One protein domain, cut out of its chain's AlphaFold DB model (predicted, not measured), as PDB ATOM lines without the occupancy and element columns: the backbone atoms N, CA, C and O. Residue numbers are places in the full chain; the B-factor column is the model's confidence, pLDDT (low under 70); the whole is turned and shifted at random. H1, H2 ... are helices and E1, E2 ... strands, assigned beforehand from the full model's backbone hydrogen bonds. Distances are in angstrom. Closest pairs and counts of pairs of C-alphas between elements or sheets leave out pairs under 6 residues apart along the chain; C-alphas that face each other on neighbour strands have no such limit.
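This is residues 36 to 91 and 108 to 163 of the 256 residues of an uncharacterized protein of Ananas comosus var. bracteatus (UniProt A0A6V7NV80). A body of little regular structure, mostly loops, has hairpin E1-E2, hairpin E3-E4 and the four-residue helix H1 at three separate corners. The printed part has 112 residues, with four named strands, then one named helix; each sheet is an antiparallel pair. The class is mostly strand, with 27 residues in named elements. It is compact, with radius of gyration of the C-alphas 14.2 A, and spans 45 by 28 by 23 A.

Residues 43 to 47 (E1) and 55 to 59 (E2) form an antiparallel hairpin; N 44 and O 58, 2.9 A apart, are within hydrogen-bond range. Residues 120 to 126 (E3) and 129 to 134 (E4) form another, with N 123 and O 131 at 2.8 A. The hairpins are apart. Residues 157 to 160 (H1), apart from E1, E2 and E3, are too short for an O i to N i+4 pair; the one O i to N i+3 pair is within range.

E1 begins at C-alpha 43 (-44.072, 50.535, 31.550). E1 measures 13.2 A, E2 13.1 A, E3 18.2 A and E4 16.5 A. H1, 5.6 A, ends at C-alpha 160 (-38.800, 37.867, 19.879).

Residues 92 to 107 are not printed; C-alphas 91 and 108 are 30.9 A apart. The link E4 to H1 is long. pLDDT is under 70 at 17 residues, among them 68 to 71.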
ATOM      1  N   SER A  36     -40.592  56.677  42.543       64.44
ATOM      2  CA  SER A  36     -39.239  56.225  42.882       64.44
ATOM      3  C   SER A  36     -39.168  54.780  43.381       64.44
ATOM      4  O   SER A  36     -38.102  54.175  43.300       64.44
ATOM      5  N   HIS A  37     -40.272  54.226  43.892       68.31
ATOM      6  CA  HIS A  37     -40.325  52.865  44.441       68.31
ATOM      7  C   HIS A  37     -41.334  51.957  43.725       68.31
ATOM      8  O   HIS A  37     -41.614  50.862  44.203       68.31
ATOM      9  N   VAL A  38     -41.874  52.392  42.582       75.50
ATOM     10  CA  VAL A  38     -42.884  51.644  41.824       75.50
ATOM     11  C   VAL A  38     -42.230  50.911  40.660       75.50
ATOM     12  O   VAL A  38     -41.635  51.524  39.774       75.50
ATOM     13  N   ALA A  39     -42.398  49.592  40.619       83.00
ATOM     14  CA  ALA A  39     -41.970  48.771  39.496       83.00
ATOM     15  C   ALA A  39     -43.138  48.534  38.524       83.00
ATOM     16  O   ALA A  39     -43.905  47.590  38.676       83.00
ATOM     17  N   CYS A  40     -43.247  49.352  37.473       89.00
ATOM     18  CA  CYS A  40     -44.276  49.184  36.433       89.00
ATOM     19  C   CYS A  40     -43.961  48.089  35.396       89.00
ATOM     20  O   CYS A  40     -44.665  47.970  34.392       89.00
ATOM     21  N   GLY A  41     -42.904  47.295  35.593       90.19
ATOM     22  CA  GLY A  41     -42.457  46.299  34.621       90.19
ATOM     23  C   GLY A  41     -42.038  46.947  33.298       90.19
ATOM     24  O   GLY A  41     -41.143  47.791  33.259       90.19
ATOM     25  N   ARG A  42     -42.686  46.563  32.192       93.62
ATOM     26  CA  ARG A  42     -42.477  47.156  30.857       93.62
ATOM     27  C   ARG A  42     -43.402  48.354  30.652       93.62
ATOM     28  O   ARG A  42     -44.222  48.405  29.736       93.62
ATOM     29  N   GLY A  43     -43.268  49.325  31.538       92.50
ATOM     30  CA  GLY A  43     -44.072  50.535  31.550       92.50
ATOM     31  C   GLY A  43     -43.410  51.643  32.353       92.50
ATOM     32  O   GLY A  43     -42.389  51.431  33.006       92.50
ATOM     33  N   THR A  44     -44.021  52.819  32.306       91.44
ATOM     34  CA  THR A  44     -43.558  54.014  33.013       91.44
ATOM     35  C   THR A  44     -44.548  54.367  34.112       91.44
ATOM     36  O   THR A  44     -45.757  54.361  33.878       91.44
ATOM     37  N   CYS A  45     -44.036  54.684  35.300       87.81
ATOM     38  CA  CYS A  45     -44.854  55.218  36.381       87.81
ATOM     39  C   CYS A  45     -45.149  56.700  36.136       87.81
ATOM     40  O   CYS A  45     -44.232  57.483  35.881       87.81
ATOM     41  N   GLU A  46     -46.413  57.088  36.258       89.69
ATOM     42  CA  GLU A  46     -46.843  58.481  36.254       89.69
ATOM     43  C   GLU A  46     -47.650  58.787  37.509       89.69
ATOM     44  O   GLU A  46     -48.564  58.045  37.863       89.69
ATOM     45  N   ALA A  47     -47.334  59.898  38.174       85.69
ATOM     46  CA  ALA A  47     -48.123  60.371  39.302       85.69
ATOM     47  C   ALA A  47     -49.533  60.767  38.833       85.69
ATOM     48  O   ALA A  47     -49.691  61.425  37.804       85.69
ATOM     49  N   SER A  48     -50.551  60.398  39.605       78.94
ATOM     50  CA  SER A  48     -51.948  60.709  39.311       78.94
ATOM     51  C   SER A  48     -52.692  61.064  40.589       78.94
ATOM     52  O   SER A  48     -52.713  60.295  41.541       78.94
ATOM     53  N   THR A  49     -53.353  62.217  40.604       70.38
ATOM     54  CA  THR A  49     -54.187  62.651  41.737       70.38
ATOM     55  C   THR A  49     -55.565  61.995  41.758       70.38
ATOM     56  O   THR A  49     -56.285  62.136  42.741       70.38
ATOM     57  N   ASN A  50     -55.948  61.319  40.672       70.44
ATOM     58  CA  ASN A  50     -57.300  60.794  40.465       70.44
ATOM     59  C   ASN A  50     -57.385  59.275  40.675       70.44
ATOM     60  O   ASN A  50     -58.468  58.708  40.567       70.44
ATOM     61  N   ASP A  51     -56.253  58.620  40.932       69.81
ATOM     62  CA  ASP A  51     -56.136  57.168  41.035       69.81
ATOM     63  C   ASP A  51     -55.897  56.726  42.481       69.81
ATOM     64  O   ASP A  51     -55.243  57.417  43.262       69.81
ATOM     65  N   THR A  52     -56.401  55.540  42.824       65.75
ATOM     66  CA  THR A  52     -56.499  55.008  44.196       65.75
ATOM     67  C   THR A  52     -55.174  55.003  44.963       65.75
ATOM     68  O   THR A  52     -55.171  55.175  46.178       65.75
ATOM     69  N   LEU A  53     -54.046  54.823  44.266       69.81
ATOM     70  CA  LEU A  53     -52.704  54.752  44.861       69.81
ATOM     71  C   LEU A  53     -51.808  55.950  44.513       69.81
ATOM     72  O   LEU A  53     -50.605  55.898  44.748       69.81
ATOM     73  N   GLY A  54     -52.357  57.021  43.933       72.69
ATOM     74  CA  GLY A  54     -51.585  58.231  43.628       72.69
ATOM     75  C   GLY A  54     -50.666  58.131  42.399       72.69
ATOM     76  O   GLY A  54     -49.940  59.080  42.088       72.69
ATOM     77  N   PHE A  55     -50.676  57.003  41.683       79.69
ATOM     78  CA  PHE A  55     -49.907  56.783  40.458       79.69
ATOM     79  C   PHE A  55     -50.591  55.772  39.530       79.69
ATOM     80  O   PHE A  55     -51.467  55.009  39.939       79.69
ATOM     81  N   ILE A  56     -50.146  55.749  38.276       86.06
ATOM     82  CA  ILE A  56     -50.514  54.756  37.268       86.06
ATOM     83  C   ILE A  56     -49.269  54.201  36.584       86.06
ATOM     84  O   ILE A  56     -48.235  54.863  36.510       86.06
ATOM     85  N   CYS A  57     -49.394  53.003  36.027       87.62
ATOM     86  CA  CYS A  57     -48.398  52.419  35.148       87.62
ATOM     87  C   CYS A  57     -48.892  52.492  33.704       87.62
ATOM     88  O   CYS A  57     -49.875  51.853  33.334       87.62
ATOM     89  N   LYS A  58     -48.194  53.257  32.862       92.75
ATOM     90  CA  LYS A  58     -48.447  53.286  31.419       92.75
ATOM     91  C   LYS A  58     -47.598  52.243  30.714       92.75
ATOM     92  O   LYS A  58     -46.370  52.321  30.743       92.75
ATOM     93  N   CYS A  59     -48.244  51.280  30.068       93.44
ATOM     94  CA  CYS A  59     -47.539  50.200  29.388       93.44
ATOM     95  C   CYS A  59     -46.841  50.666  28.114       93.44
ATOM     96  O   CYS A  59     -47.355  51.490  27.357       93.44
ATOM     97  N   SER A  60     -45.653  50.110  27.885       94.88
ATOM     98  CA  SER A  60     -44.935  50.264  26.623       94.88
ATOM     99  C   SER A  60     -45.627  49.474  25.512       94.88
ATOM    100  O   SER A  60     -46.374  48.530  25.777       94.88
ATOM    101  N   SER A  61     -45.352  49.832  24.256       93.62
ATOM    102  CA  SER A  61     -45.877  49.097  23.099       93.62
ATOM    103  C   SER A  61     -45.569  47.600  23.210       93.62
ATOM    104  O   SER A  61     -44.446  47.215  23.540       93.62
ATOM    105  N   GLY A  62     -46.577  46.766  22.957       91.75
ATOM    106  CA  GLY A  62     -46.466  45.312  23.073       91.75
ATOM    107  C   GLY A  62     -46.611  44.753  24.493       91.75
ATOM    108  O   GLY A  62     -46.439  43.551  24.667       91.75
ATOM    109  N   TRP A  63     -46.950  45.574  25.492       92.38
ATOM    110  CA  TRP A  63     -47.163  45.139  26.877       92.38
ATOM    111  C   TRP A  63     -48.518  45.583  27.418       92.38
ATOM    112  O   TRP A  63     -49.050  46.624  27.029       92.38
ATOM    113  N   SER A  64     -49.071  44.793  28.331       90.38
ATOM    114  CA  SER A  64     -50.358  45.044  28.975       90.38
ATOM    115  C   SER A  64     -50.346  44.675  30.461       90.38
ATOM    116  O   SER A  64     -49.439  44.007  30.974       90.38
ATOM    117  N   GLN A  65     -51.361  45.174  31.162       88.81
ATOM    118  CA  GLN A  65     -51.726  44.764  32.515       88.81
ATOM    119  C   GLN A  65     -52.609  43.517  32.439       88.81
ATOM    120  O   GLN A  65     -53.332  43.320  31.465       88.81
ATOM    121  N   TYR A  66     -52.579  42.688  33.483       82.44
ATOM    122  CA  TYR A  66     -53.422  41.492  33.542       82.44
ATOM    123  C   TYR A  66     -54.913  41.822  33.663       82.44
ATOM    124  O   TYR A  66     -55.752  41.182  33.030       82.44
ATOM    125  N   PHE A  67     -55.231  42.854  34.442       74.62
ATOM    126  CA  PHE A  67     -56.577  43.384  34.568       74.62
ATOM    127  C   PHE A  67     -56.634  44.783  33.972       74.62
ATOM    128  O   PHE A  67     -55.854  45.654  34.343       74.62
ATOM    129  N   VAL A  68     -57.587  44.990  33.064       63.00
ATOM    130  CA  VAL A  68     -57.877  46.294  32.465       63.00
ATOM    131  C   VAL A  68     -59.250  46.738  32.966       63.00
ATOM    132  O   VAL A  68     -60.269  46.529  32.315       63.00
ATOM    133  N   GLN A  69     -59.276  47.292  34.176       65.31
ATOM    134  CA  GLN A  69     -60.394  48.079  34.701       65.31
ATOM    135  C   GLN A  69     -59.875  49.473  35.054       65.31
ATOM    136  O   GLN A  69     -58.733  49.611  35.499       65.31
ATOM    137  N   ASP A  70     -60.710  50.498  34.876       65.19
ATOM    138  CA  ASP A  70     -60.317  51.908  35.032       65.19
ATOM    139  C   ASP A  70     -59.767  52.255  36.428       65.19
ATOM    140  O   ASP A  70     -59.017  53.225  36.561       65.19
ATOM    141  N   GLU A  71     -60.095  51.447  37.442       65.38
ATOM    142  CA  GLU A  71     -59.687  51.601  38.845       65.38
ATOM    143  C   GLU A  71     -58.342  50.923  39.184       65.38
ATOM    144  O   GLU A  71     -57.753  51.202  40.228       65.38
ATOM    145  N   LEU A  72     -57.818  50.054  38.305       73.44
ATOM    146  CA  LEU A  72     -56.597  49.259  38.528       73.44
ATOM    147  C   LEU A  72     -55.427  49.685  37.621       73.44
ATOM    148  O   LEU A  72     -54.511  48.914  37.346       73.44
ATOM    149  N   ARG A  73     -55.405  50.948  37.180       81.94
ATOM    150  CA  ARG A  73     -54.349  51.486  36.297       81.94
ATOM    151  C   ARG A  73     -52.951  51.532  36.935       81.94
ATOM    152  O   ARG A  73     -51.972  51.770  36.229       81.94
ATOM    153  N   PHE A  74     -52.836  51.280  38.237       80.19
ATOM    154  CA  PHE A  74     -51.566  51.157  38.959       80.19
ATOM    155  C   PHE A  74     -50.859  49.805  38.749       80.19
ATOM    156  O   PHE A  74     -49.709  49.656  39.161       80.19
ATOM    157  N   LEU A  75     -51.522  48.817  38.136       85.00
ATOM    158  CA  LEU A  75     -50.966  47.475  37.950       85.00
ATOM    159  C   LEU A  75     -49.734  47.468  37.028       85.00
ATOM    160  O   LEU A  75     -49.658  48.247  36.077       85.00
ATOM    161  N   PRO A  76     -48.766  46.563  37.245       88.00
ATOM    162  CA  PRO A  76     -47.558  46.526  36.437       88.00
ATOM    163  C   PRO A  76     -47.823  45.960  35.029       88.00
ATOM    164  O   PRO A  76     -48.665  45.087  34.817       88.00
ATOM    165  N   CYS A  77     -47.054  46.438  34.054       92.94
ATOM    166  CA  CYS A  77     -47.123  46.031  32.653       92.94
ATOM    167  C   CYS A  77     -46.229  44.812  32.417       92.94
ATOM    168  O   CYS A  77     -45.067  44.938  32.020       92.94
ATOM    169  N   VAL A  78     -46.754  43.632  32.738       92.25
ATOM    170  CA  VAL A  78     -45.988  42.372  32.779       92.25
ATOM    171  C   VAL A  78     -46.518  41.302  31.829       92.25
ATOM    172  O   VAL A  78     -45.904  40.243  31.713       92.25
ATOM    173  N   ILE A  79     -47.617  41.577  31.122       91.94
ATOM    174  CA  ILE A  79     -48.199  40.659  30.144       91.94
ATOM    175  C   ILE A  79     -47.711  41.050  28.744       91.94
ATOM    176  O   ILE A  79     -47.984  42.168  28.300       91.94
ATOM    177  N   PRO A  80     -46.969  40.182  28.036       91.12
ATOM    178  CA  PRO A  80     -46.558  40.467  26.671       91.12
ATOM    179  C   PRO A  80     -47.724  40.242  25.704       91.12
ATOM    180  O   PRO A  80     -48.369  39.194  25.707       91.12
ATOM    181  N   ASN A  81     -47.946  41.196  24.807       90.62
ATOM    182  CA  ASN A  81     -48.913  41.081  23.718       90.62
ATOM    183  C   ASN A  81     -48.268  40.352  22.529       90.62
ATOM    184  O   ASN A  81     -48.123  40.911  21.443       90.62
ATOM    185  N   CYS A  82     -47.835  39.114  22.755       87.19
ATOM    186  CA  CYS A  82     -47.283  38.240  21.727       87.19
ATOM    187  C   CYS A  82     -48.012  36.892  21.716       87.19
ATOM    188  O   CYS A  82     -48.773  36.564  22.623       87.19
ATOM    189  N   ASN A  83     -47.804  36.104  20.664       83.69
ATOM    190  CA  ASN A  83     -48.424  34.794  20.528       83.69
ATOM    191  C   ASN A  83     -47.861  33.799  21.557       83.69
ATOM    192  O   ASN A  83     -46.678  33.450  21.497       83.69
ATOM    193  N   ILE A  84     -48.726  33.322  22.457       84.31
ATOM    194  CA  ILE A  84     -48.398  32.321  23.476       84.31
ATOM    195  C   ILE A  84     -49.052  30.979  23.122       84.31
ATOM    196  O   ILE A  84     -50.272  30.873  23.014       84.31
ATOM    197  N   ASN A  85     -48.243  29.930  22.981       81.75
ATOM    198  CA  ASN A  85     -48.695  28.566  22.735       81.75
ATOM    199  C   ASN A  85     -48.985  27.825  24.052       81.75
ATOM    200  O   ASN A  85     -48.101  27.223  24.670       81.75
ATOM    201  N   TYR A  86     -50.254  27.830  24.457       74.56
ATOM    202  CA  TYR A  86     -50.719  27.143  25.664       74.56
ATOM    203  C   TYR A  86     -50.712  25.616  25.541       74.56
ATOM    204  O   TYR A  86     -50.504  24.932  26.545       74.56
ATOM    205  N   SER A  87     -50.847  25.079  24.324       75.25
ATOM    206  CA  SER A  87     -50.802  23.636  24.048       75.25
ATOM    207  C   SER A  87     -49.442  23.023  24.336       75.25
ATOM    208  O   SER A  87     -49.332  21.802  24.421       75.25
ATOM    209  N   CYS A  88     -48.398  23.841  24.515       76.81
ATOM    210  CA  CYS A  88     -47.137  23.278  24.942       76.81
ATOM    211  C   CYS A  88     -47.302  22.570  26.293       76.81
ATOM    212  O   CYS A  88     -46.664  21.547  26.544       76.81
ATOM    213  N   SER A  89     -48.114  23.098  27.212       66.25
ATOM    214  CA  SER A  89     -48.389  22.477  28.513       66.25
ATOM    215  C   SER A  89     -49.071  21.132  28.314       66.25
ATOM    216  O   SER A  89     -50.247  21.080  27.997       66.25
ATOM    217  N   LYS A  90     -48.354  20.024  28.554       55.91
ATOM    218  CA  LYS A  90     -48.949  18.672  28.598       55.91
ATOM    219  C   LYS A  90     -50.023  18.518  29.687       55.91
ATOM    220  O   LYS A  90     -50.658  17.474  29.785       55.91
ATOM    221  N   ILE A  91     -50.223  19.549  30.503       52.34
ATOM    222  CA  ILE A  91     -51.382  19.707  31.364       52.34
ATOM    223  C   ILE A  91     -52.515  20.223  30.471       52.34
ATOM    224  O   ILE A  91     -52.521  21.381  30.067       52.34
ATOM    225  N   ILE A 108     -57.594  45.402  47.610       63.34
ATOM    226  CA  ILE A 108     -56.487  45.992  46.829       63.34
ATOM    227  C   ILE A 108     -55.099  45.713  47.441       63.34
ATOM    228  O   ILE A 108     -54.091  45.826  46.751       63.34
ATOM    229  N   PHE A 109     -55.059  45.334  48.723       67.75
ATOM    230  CA  PHE A 109     -53.853  45.022  49.492       67.75
ATOM    231  C   PHE A 109     -53.413  43.555  49.388       67.75
ATOM    232  O   PHE A 109     -52.381  43.198  49.950       67.75
ATOM    233  N   ASP A 110     -54.195  42.687  48.735       76.38
ATOM    234  CA  ASP A 110     -53.735  41.336  48.407       76.38
ATOM    235  C   ASP A 110     -53.256  41.304  46.951       76.38
ATOM    236  O   ASP A 110     -54.079  41.225  46.029       76.38
ATOM    237  N   PRO A 111     -51.934  41.369  46.715       77.00
ATOM    238  CA  PRO A 111     -51.404  41.455  45.371       77.00
ATOM    239  C   PRO A 111     -51.636  40.190  44.546       77.00
ATOM    240  O   PRO A 111     -51.658  40.250  43.318       77.00
ATOM    241  N   CYS A 112     -51.912  39.053  45.188       84.94
ATOM    242  CA  CYS A 112     -52.198  37.809  44.486       84.94
ATOM    243  C   CYS A 112     -53.607  37.732  43.893       84.94
ATOM    244  O   CYS A 112     -53.848  36.875  43.044       84.94
ATOM    245  N   LEU A 113     -54.519  38.638  44.264       81.88
ATOM    246  CA  LEU A 113     -55.837  38.726  43.627       81.88
ATOM    247  C   LEU A 113     -55.785  39.381  42.240       81.88
ATOM    248  O   LEU A 113     -56.666  39.138  41.417       81.88
ATOM    249  N   TRP A 114     -54.765  40.202  41.977       76.69
ATOM    250  CA  TRP A 114     -54.574  40.901  40.703       76.69
ATOM    251  C   TRP A 114     -53.290  40.520  39.952       76.69
ATOM    252  O   TRP A 114     -53.076  40.986  38.831       76.69
ATOM    253  N   ALA A 115     -52.446  39.665  40.526       84.31
ATOM    254  CA  ALA A 115     -51.278  39.109  39.858       84.31
ATOM    255  C   ALA A 115     -51.644  37.962  38.905       84.31
ATOM    256  O   ALA A 115     -52.536  37.157  39.169       84.31
ATOM    257  N   TYR A 116     -50.876  37.834  37.826       87.81
ATOM    258  CA  TYR A 116     -50.895  36.658  36.962       87.81
ATOM    259  C   TYR A 116     -49.518  36.019  36.938       87.81
ATOM    260  O   TYR A 116     -48.556  36.636  36.490       87.81
ATOM    261  N   CYS A 117     -49.437  34.770  37.393       92.19
ATOM    262  CA  CYS A 117     -48.174  34.038  37.461       92.19
ATOM    263  C   CYS A 117     -48.020  32.934  36.413       92.19
ATOM    264  O   CYS A 117     -46.969  32.305  36.371       92.19
ATOM    265  N   GLY A 118     -48.995  32.730  35.522       90.00
ATOM    266  CA  GLY A 118     -48.902  31.694  34.490       90.00
ATOM    267  C   GLY A 118     -48.754  30.294  35.095       90.00
ATOM    268  O   GLY A 118     -49.546  29.913  35.952       90.00
ATOM    269  N   GLY A 119     -47.747  29.529  34.657       88.62
ATOM    270  CA  GLY A 119     -47.425  28.205  35.220       88.62
ATOM    271  C   GLY A 119     -46.624  28.277  36.517       88.62
ATOM    272  O   GLY A 119     -45.543  27.704  36.621       88.62
ATOM    273  N   GLY A 120     -47.109  29.069  37.462       90.44
ATOM    274  CA  GLY A 120     -46.482  29.286  38.753       90.44
ATOM    275  C   GLY A 120     -47.483  29.826  39.762       90.44
ATOM    276  O   GLY A 120     -48.643  30.101  39.443       90.44
ATOM    277  N   LYS A 121     -47.026  29.999  40.997       93.75
ATOM    278  CA  LYS A 121     -47.839  30.449  42.126       93.75
ATOM    279  C   LYS A 121     -47.485  31.875  42.500       93.75
ATOM    280  O   LYS A 121     -46.314  32.246  42.526       93.75
ATOM    281  N   CYS A 122     -48.507  32.662  42.814       92.50
ATOM    282  CA  CYS A 122     -48.295  33.966  43.417       92.50
ATOM    283  C   CYS A 122     -47.949  33.809  44.898       92.50
ATOM    284  O   CYS A 122     -48.636  33.100  45.636       92.50
ATOM    285  N   VAL A 123     -46.900  34.504  45.318       91.25
ATOM    286  CA  VAL A 123     -46.466  34.629  46.703       91.25
ATOM    287  C   VAL A 123     -46.447  36.102  47.067       91.25
ATOM    288  O   VAL A 123     -45.863  36.931  46.368       91.25
ATOM    289  N   ASN A 124     -47.093  36.424  48.181       84.81
ATOM    290  CA  ASN A 124     -47.166  37.785  48.681       84.81
ATOM    291  C   ASN A 124     -45.787  38.216  49.217       84.81
ATOM    292  O   ASN A 124     -45.219  37.540  50.078       84.81
ATOM    293  N   ALA A 125     -45.228  39.305  48.688       75.00
ATOM    294  CA  ALA A 125     -43.902  39.794  49.065       75.00
ATOM    295  C   ALA A 125     -43.969  41.017  49.988       75.00
ATOM    296  O   ALA A 125     -43.119  41.171  50.865       75.00
ATOM    297  N   SER A 126     -44.967  41.885  49.803       67.00
ATOM    298  CA  SER A 126     -45.245  43.034  50.671       67.00
ATOM    299  C   SER A 126     -46.697  43.503  50.504       67.00
ATOM    300  O   SER A 126     -47.425  42.972  49.678       67.00
ATOM    301  N   TYR A 127     -47.109  44.550  51.230       60.81
ATOM    302  CA  TYR A 127     -48.468  45.116  51.169       60.81
ATOM    303  C   TYR A 127     -48.988  45.451  49.753       60.81
ATOM    304  O   TYR A 127     -50.199  45.548  49.579       60.81
ATOM    305  N   PHE A 128     -48.104  45.635  48.763       66.25
ATOM    306  CA  PHE A 128     -48.460  45.929  47.366       66.25
ATOM    307  C   PHE A 128     -47.582  45.202  46.342       66.25
ATOM    308  O   PHE A 128     -47.576  45.572  45.171       66.25
ATOM    309  N   ASP A 129     -46.809  44.205  46.772       73.94
ATOM    310  CA  ASP A 129     -45.833  43.545  45.906       73.94
ATOM    311  C   ASP A 129     -45.971  42.031  45.983       73.94
ATOM    312  O   ASP A 129     -46.233  41.466  47.047       73.94
ATOM    313  N   TYR A 130     -45.750  41.370  44.855       84.62
ATOM    314  CA  TYR A 130     -45.858  39.925  44.725       84.62
ATOM    315  C   TYR A 130     -44.672  39.346  43.972       84.62
ATOM    316  O   TYR A 130     -43.924  40.028  43.271       84.62
ATOM    317  N   LYS A 131     -44.525  38.034  44.106       92.62
ATOM    318  CA  LYS A 131     -43.578  37.237  43.341       92.62
ATOM    319  C   LYS A 131     -44.299  36.052  42.733       92.62
ATOM    320  O   LYS A 131     -45.157  35.451  43.367       92.62
ATOM    321  N   CYS A 132     -43.923  35.709  41.518       93.94
ATOM    322  CA  CYS A 132     -44.335  34.492  40.853       93.94
ATOM    323  C   CYS A 132     -43.248  33.436  41.018       93.94
ATOM    324  O   CYS A 132     -42.158  33.571  40.459       93.94
ATOM    325  N   GLU A 133     -43.557  32.393  41.780       96.06
ATOM    326  CA  GLU A 133     -42.726  31.201  41.915       96.06
ATOM    327  C   GLU A 133     -43.126  30.190  40.845       96.06
ATOM    328  O   GLU A 133     -44.259  29.710  40.826       96.06
ATOM    329  N   CYS A 134     -42.217  29.902  39.919       94.12
ATOM    330  CA  CYS A 134     -42.515  29.051  38.774       94.12
ATOM    331  C   CYS A 134     -42.502  27.565  39.131       94.12
ATOM    332  O   CYS A 134     -41.626  27.103  39.864       94.12
ATOM    333  N   ASP A 135     -43.446  26.818  38.556       90.81
ATOM    334  CA  ASP A 135     -43.436  25.361  38.614       90.81
ATOM    335  C   ASP A 135     -42.305  24.793  37.734       90.81
ATOM    336  O   ASP A 135     -41.722  25.478  36.887       90.81
ATOM    337  N   GLU A 136     -41.991  23.509  37.915       89.06
ATOM    338  CA  GLU A 136     -40.900  22.850  37.195       89.06
ATOM    339  C   GLU A 136     -41.048  22.979  35.664       89.06
ATOM    340  O   GLU A 136     -42.096  22.702  35.077       89.06
ATOM    341  N   GLY A 137     -39.970  23.417  35.005       87.38
ATOM    342  CA  GLY A 137     -39.933  23.649  33.558       87.38
ATOM    343  C   GLY A 137     -40.514  24.992  33.097       87.38
ATOM    344  O   GLY A 137     -40.450  25.285  31.901       87.38
ATOM    345  N   TYR A 138     -41.052  25.809  34.004       90.50
ATOM    346  CA  TYR A 138     -41.420  27.200  33.745       90.50
ATOM    347  C   TYR A 138     -40.363  28.164  34.291       90.50
ATOM    348  O   TYR A 138     -39.664  27.873  35.257       90.50
ATOM    349  N   TYR A 139     -40.281  29.346  33.683       91.50
ATOM    350  CA  TYR A 139     -39.328  30.390  34.042       91.50
ATOM    351  C   TYR A 139     -39.995  31.761  33.944       91.50
ATOM    352  O   TYR A 139     -40.827  31.993  33.061       91.50
ATOM    353  N   ASN A 140     -39.629  32.687  34.832       92.94
ATOM    354  CA  ASN A 140     -40.111  34.059  34.739       92.94
ATOM    355  C   ASN A 140     -39.511  34.748  33.507       92.94
ATOM    356  O   ASN A 140     -38.317  34.603  33.220       92.94
ATOM    357  N   LEU A 141     -40.303  35.574  32.819       89.06
ATOM    358  CA  LEU A 141     -39.750  36.431  31.768       89.06
ATOM    359  C   LEU A 141     -38.653  37.337  32.341       89.06
ATOM    360  O   LEU A 141     -38.774  37.882  33.438       89.06
ATOM    361  N   PHE A 142     -37.566  37.481  31.582       88.31
ATOM    362  CA  PHE A 142     -36.383  38.260  31.967       88.31
ATOM    363  C   PHE A 142     -35.730  37.832  33.291       88.31
ATOM    364  O   PHE A 142     -34.981  38.616  33.870       88.31
ATOM    365  N   ASN A 143     -35.997  36.608  33.765       89.69
ATOM    366  CA  ASN A 143     -35.483  36.089  35.033       89.69
ATOM    367  C   ASN A 143     -35.847  36.977  36.244       89.69
ATOM    368  O   ASN A 143     -35.062  37.134  37.178       89.69
ATOM    369  N   SER A 144     -37.028  37.600  36.203       90.69
ATOM    370  CA  SER A 144     -37.517  38.496  37.253       90.69
ATOM    371  C   SER A 144     -38.826  37.977  37.830       90.69
ATOM    372  O   SER A 144     -39.807  37.839  37.106       90.69
ATOM    373  N   THR A 145     -38.883  37.758  39.145       92.44
ATOM    374  CA  THR A 145     -40.050  37.166  39.823       92.44
ATOM    375  C   THR A 145     -41.319  38.016  39.757       92.44
ATOM    376  O   THR A 145     -42.387  37.528  40.094       92.44
ATOM    377  N   SER A 146     -41.227  39.279  39.341       88.12
ATOM    378  CA  SER A 146     -42.388  40.139  39.073       88.12
ATOM    379  C   SER A 146     -43.103  39.817  37.753       88.12
ATOM    380  O   SER A 146     -44.183  40.345  37.508       88.12
ATOM    381  N   TYR A 147     -42.514  38.977  36.892       92.81
ATOM    382  CA  TYR A 147     -43.105  38.568  35.618       92.81
ATOM    383  C   TYR A 147     -43.714  37.163  35.696       92.81
ATOM    384  O   TYR A 147     -43.194  36.312  36.425       92.81
ATOM    385  N   PRO A 148     -44.761  36.875  34.899       92.06
ATOM    386  CA  PRO A 148     -45.377  35.557  34.871       92.06
ATOM    387  C   PRO A 148     -44.420  34.464  34.382       92.06
ATOM    388  O   PRO A 148     -43.455  34.718  33.651       92.06
ATOM    389  N   CYS A 149     -44.731  33.233  34.772       92.50
ATOM    390  CA  CYS A 149     -43.977  32.040  34.433       92.50
ATOM    391  C   CYS A 149     -44.446  31.454  33.098       92.50
ATOM    392  O   CYS A 149     -45.606  31.055  32.948       92.50
ATOM    393  N   TYR A 150     -43.518  31.341  32.149       88.25
ATOM    394  CA  TYR A 150     -43.735  30.740  30.834       88.25
ATOM    395  C   TYR A 150     -42.740  29.613  30.589       88.25
ATOM    396  O   TYR A 150     -41.687  29.536  31.220       88.25
ATOM    397  N   ARG A 151     -43.062  28.737  29.640       87.38
ATOM    398  CA  ARG A 151     -42.111  27.736  29.141       87.38
ATOM    399  C   ARG A 151     -41.587  28.173  27.793       87.38
ATOM    400  O   ARG A 151     -42.303  28.825  27.041       87.38
ATOM    401  N   GLU A 152     -40.379  27.762  27.447       83.44
ATOM    402  CA  GLU A 152     -39.726  28.191  26.206       83.44
ATOM    403  C   GLU A 152     -40.580  27.900  24.962       83.44
ATOM    404  O   GLU A 152     -40.886  28.788  24.176       83.44
ATOM    405  N   CYS A 153     -41.117  26.686  24.870       84.38
ATOM    406  CA  CYS A 153     -42.019  26.259  23.801       84.38
ATOM    407  C   CYS A 153     -43.379  26.985  23.746       84.38
ATOM    408  O   CYS A 153     -44.126  26.802  22.783       84.38
ATOM    409  N   SER A 154     -43.738  27.748  24.786       86.69
ATOM    410  CA  SER A 154     -44.952  28.567  24.792       86.69
ATOM    411  C   SER A 154     -44.729  29.937  24.159       86.69
ATOM    412  O   SER A 154     -45.697  30.601  23.822       86.69
ATOM    413  N   LEU A 155     -43.484  30.365  23.953       86.81
ATOM    414  CA  LEU A 155     -43.173  31.679  23.403       86.81
ATOM    415  C   LEU A 155     -43.075  31.580  21.877       86.81
ATOM    416  O   LEU A 155     -42.204  30.905  21.339       86.81
ATOM    417  N   GLY A 156     -44.002  32.214  21.161       79.94
ATOM    418  CA  GLY A 156     -43.990  32.243  19.700       79.94
ATOM    419  C   GLY A 156     -42.950  33.211  19.127       79.94
ATOM    420  O   GLY A 156     -42.398  34.056  19.832       79.94
ATOM    421  N   ALA A 157     -42.744  33.155  17.806       77.75
ATOM    422  CA  ALA A 157     -41.799  34.031  17.102       77.75
ATOM    423  C   ALA A 157     -42.047  35.529  17.372       77.75
ATOM    424  O   ALA A 157     -41.091  36.264  17.602       77.75
ATOM    425  N   SER A 158     -43.315  35.950  17.464       84.56
ATOM    426  CA  SER A 158     -43.726  37.330  17.779       84.56
ATOM    427  C   SER A 158     -43.256  37.843  19.145       84.56
ATOM    428  O   SER A 158     -43.277  39.041  19.393       84.56
ATOM    429  N   CYS A 159     -42.879  36.959  20.073       85.88
ATOM    430  CA  CYS A 159     -42.333  37.382  21.364       85.88
ATOM    431  C   CYS A 159     -40.883  37.883  21.219       85.88
ATOM    432  O   CYS A 159     -40.442  38.732  21.996       85.88
ATOM    433  N   SER A 160     -40.172  37.439  20.178       83.75
ATOM    434  CA  SER A 160     -38.800  37.867  19.879       83.75
ATOM    435  C   SER A 160     -38.721  39.360  19.567       83.75
ATOM    436  O   SER A 160     -37.776  40.018  19.995       83.75
ATOM    437  N   ASP A 161     -39.746  39.910  18.907       84.88
ATOM    438  CA  ASP A 161     -39.850  41.341  18.590       84.88
ATOM    439  C   ASP A 161     -39.936  42.212  19.857       84.88
ATOM    440  O   ASP A 161     -39.557  43.382  19.849       84.88
ATOM    441  N   LEU A 162     -40.377  41.629  20.978       85.06
ATOM    442  CA  LEU A 162     -40.417  42.263  22.301       85.06
ATOM    443  C   LEU A 162     -39.133  42.032  23.115       85.06
ATOM    444  O   LEU A 162     -39.090  42.340  24.310       85.06
ATOM    445  N   GLY A 163     -38.094  41.460  22.499       84.19
ATOM    446  CA  GLY A 163     -36.851  41.081  23.168       84.19
ATOM    447  C   GLY A 163     -36.990  39.855  24.073       84.19
ATOM    448  O   GLY A 163     -36.127  39.614  24.916       84.19
TER     449      GLY A 163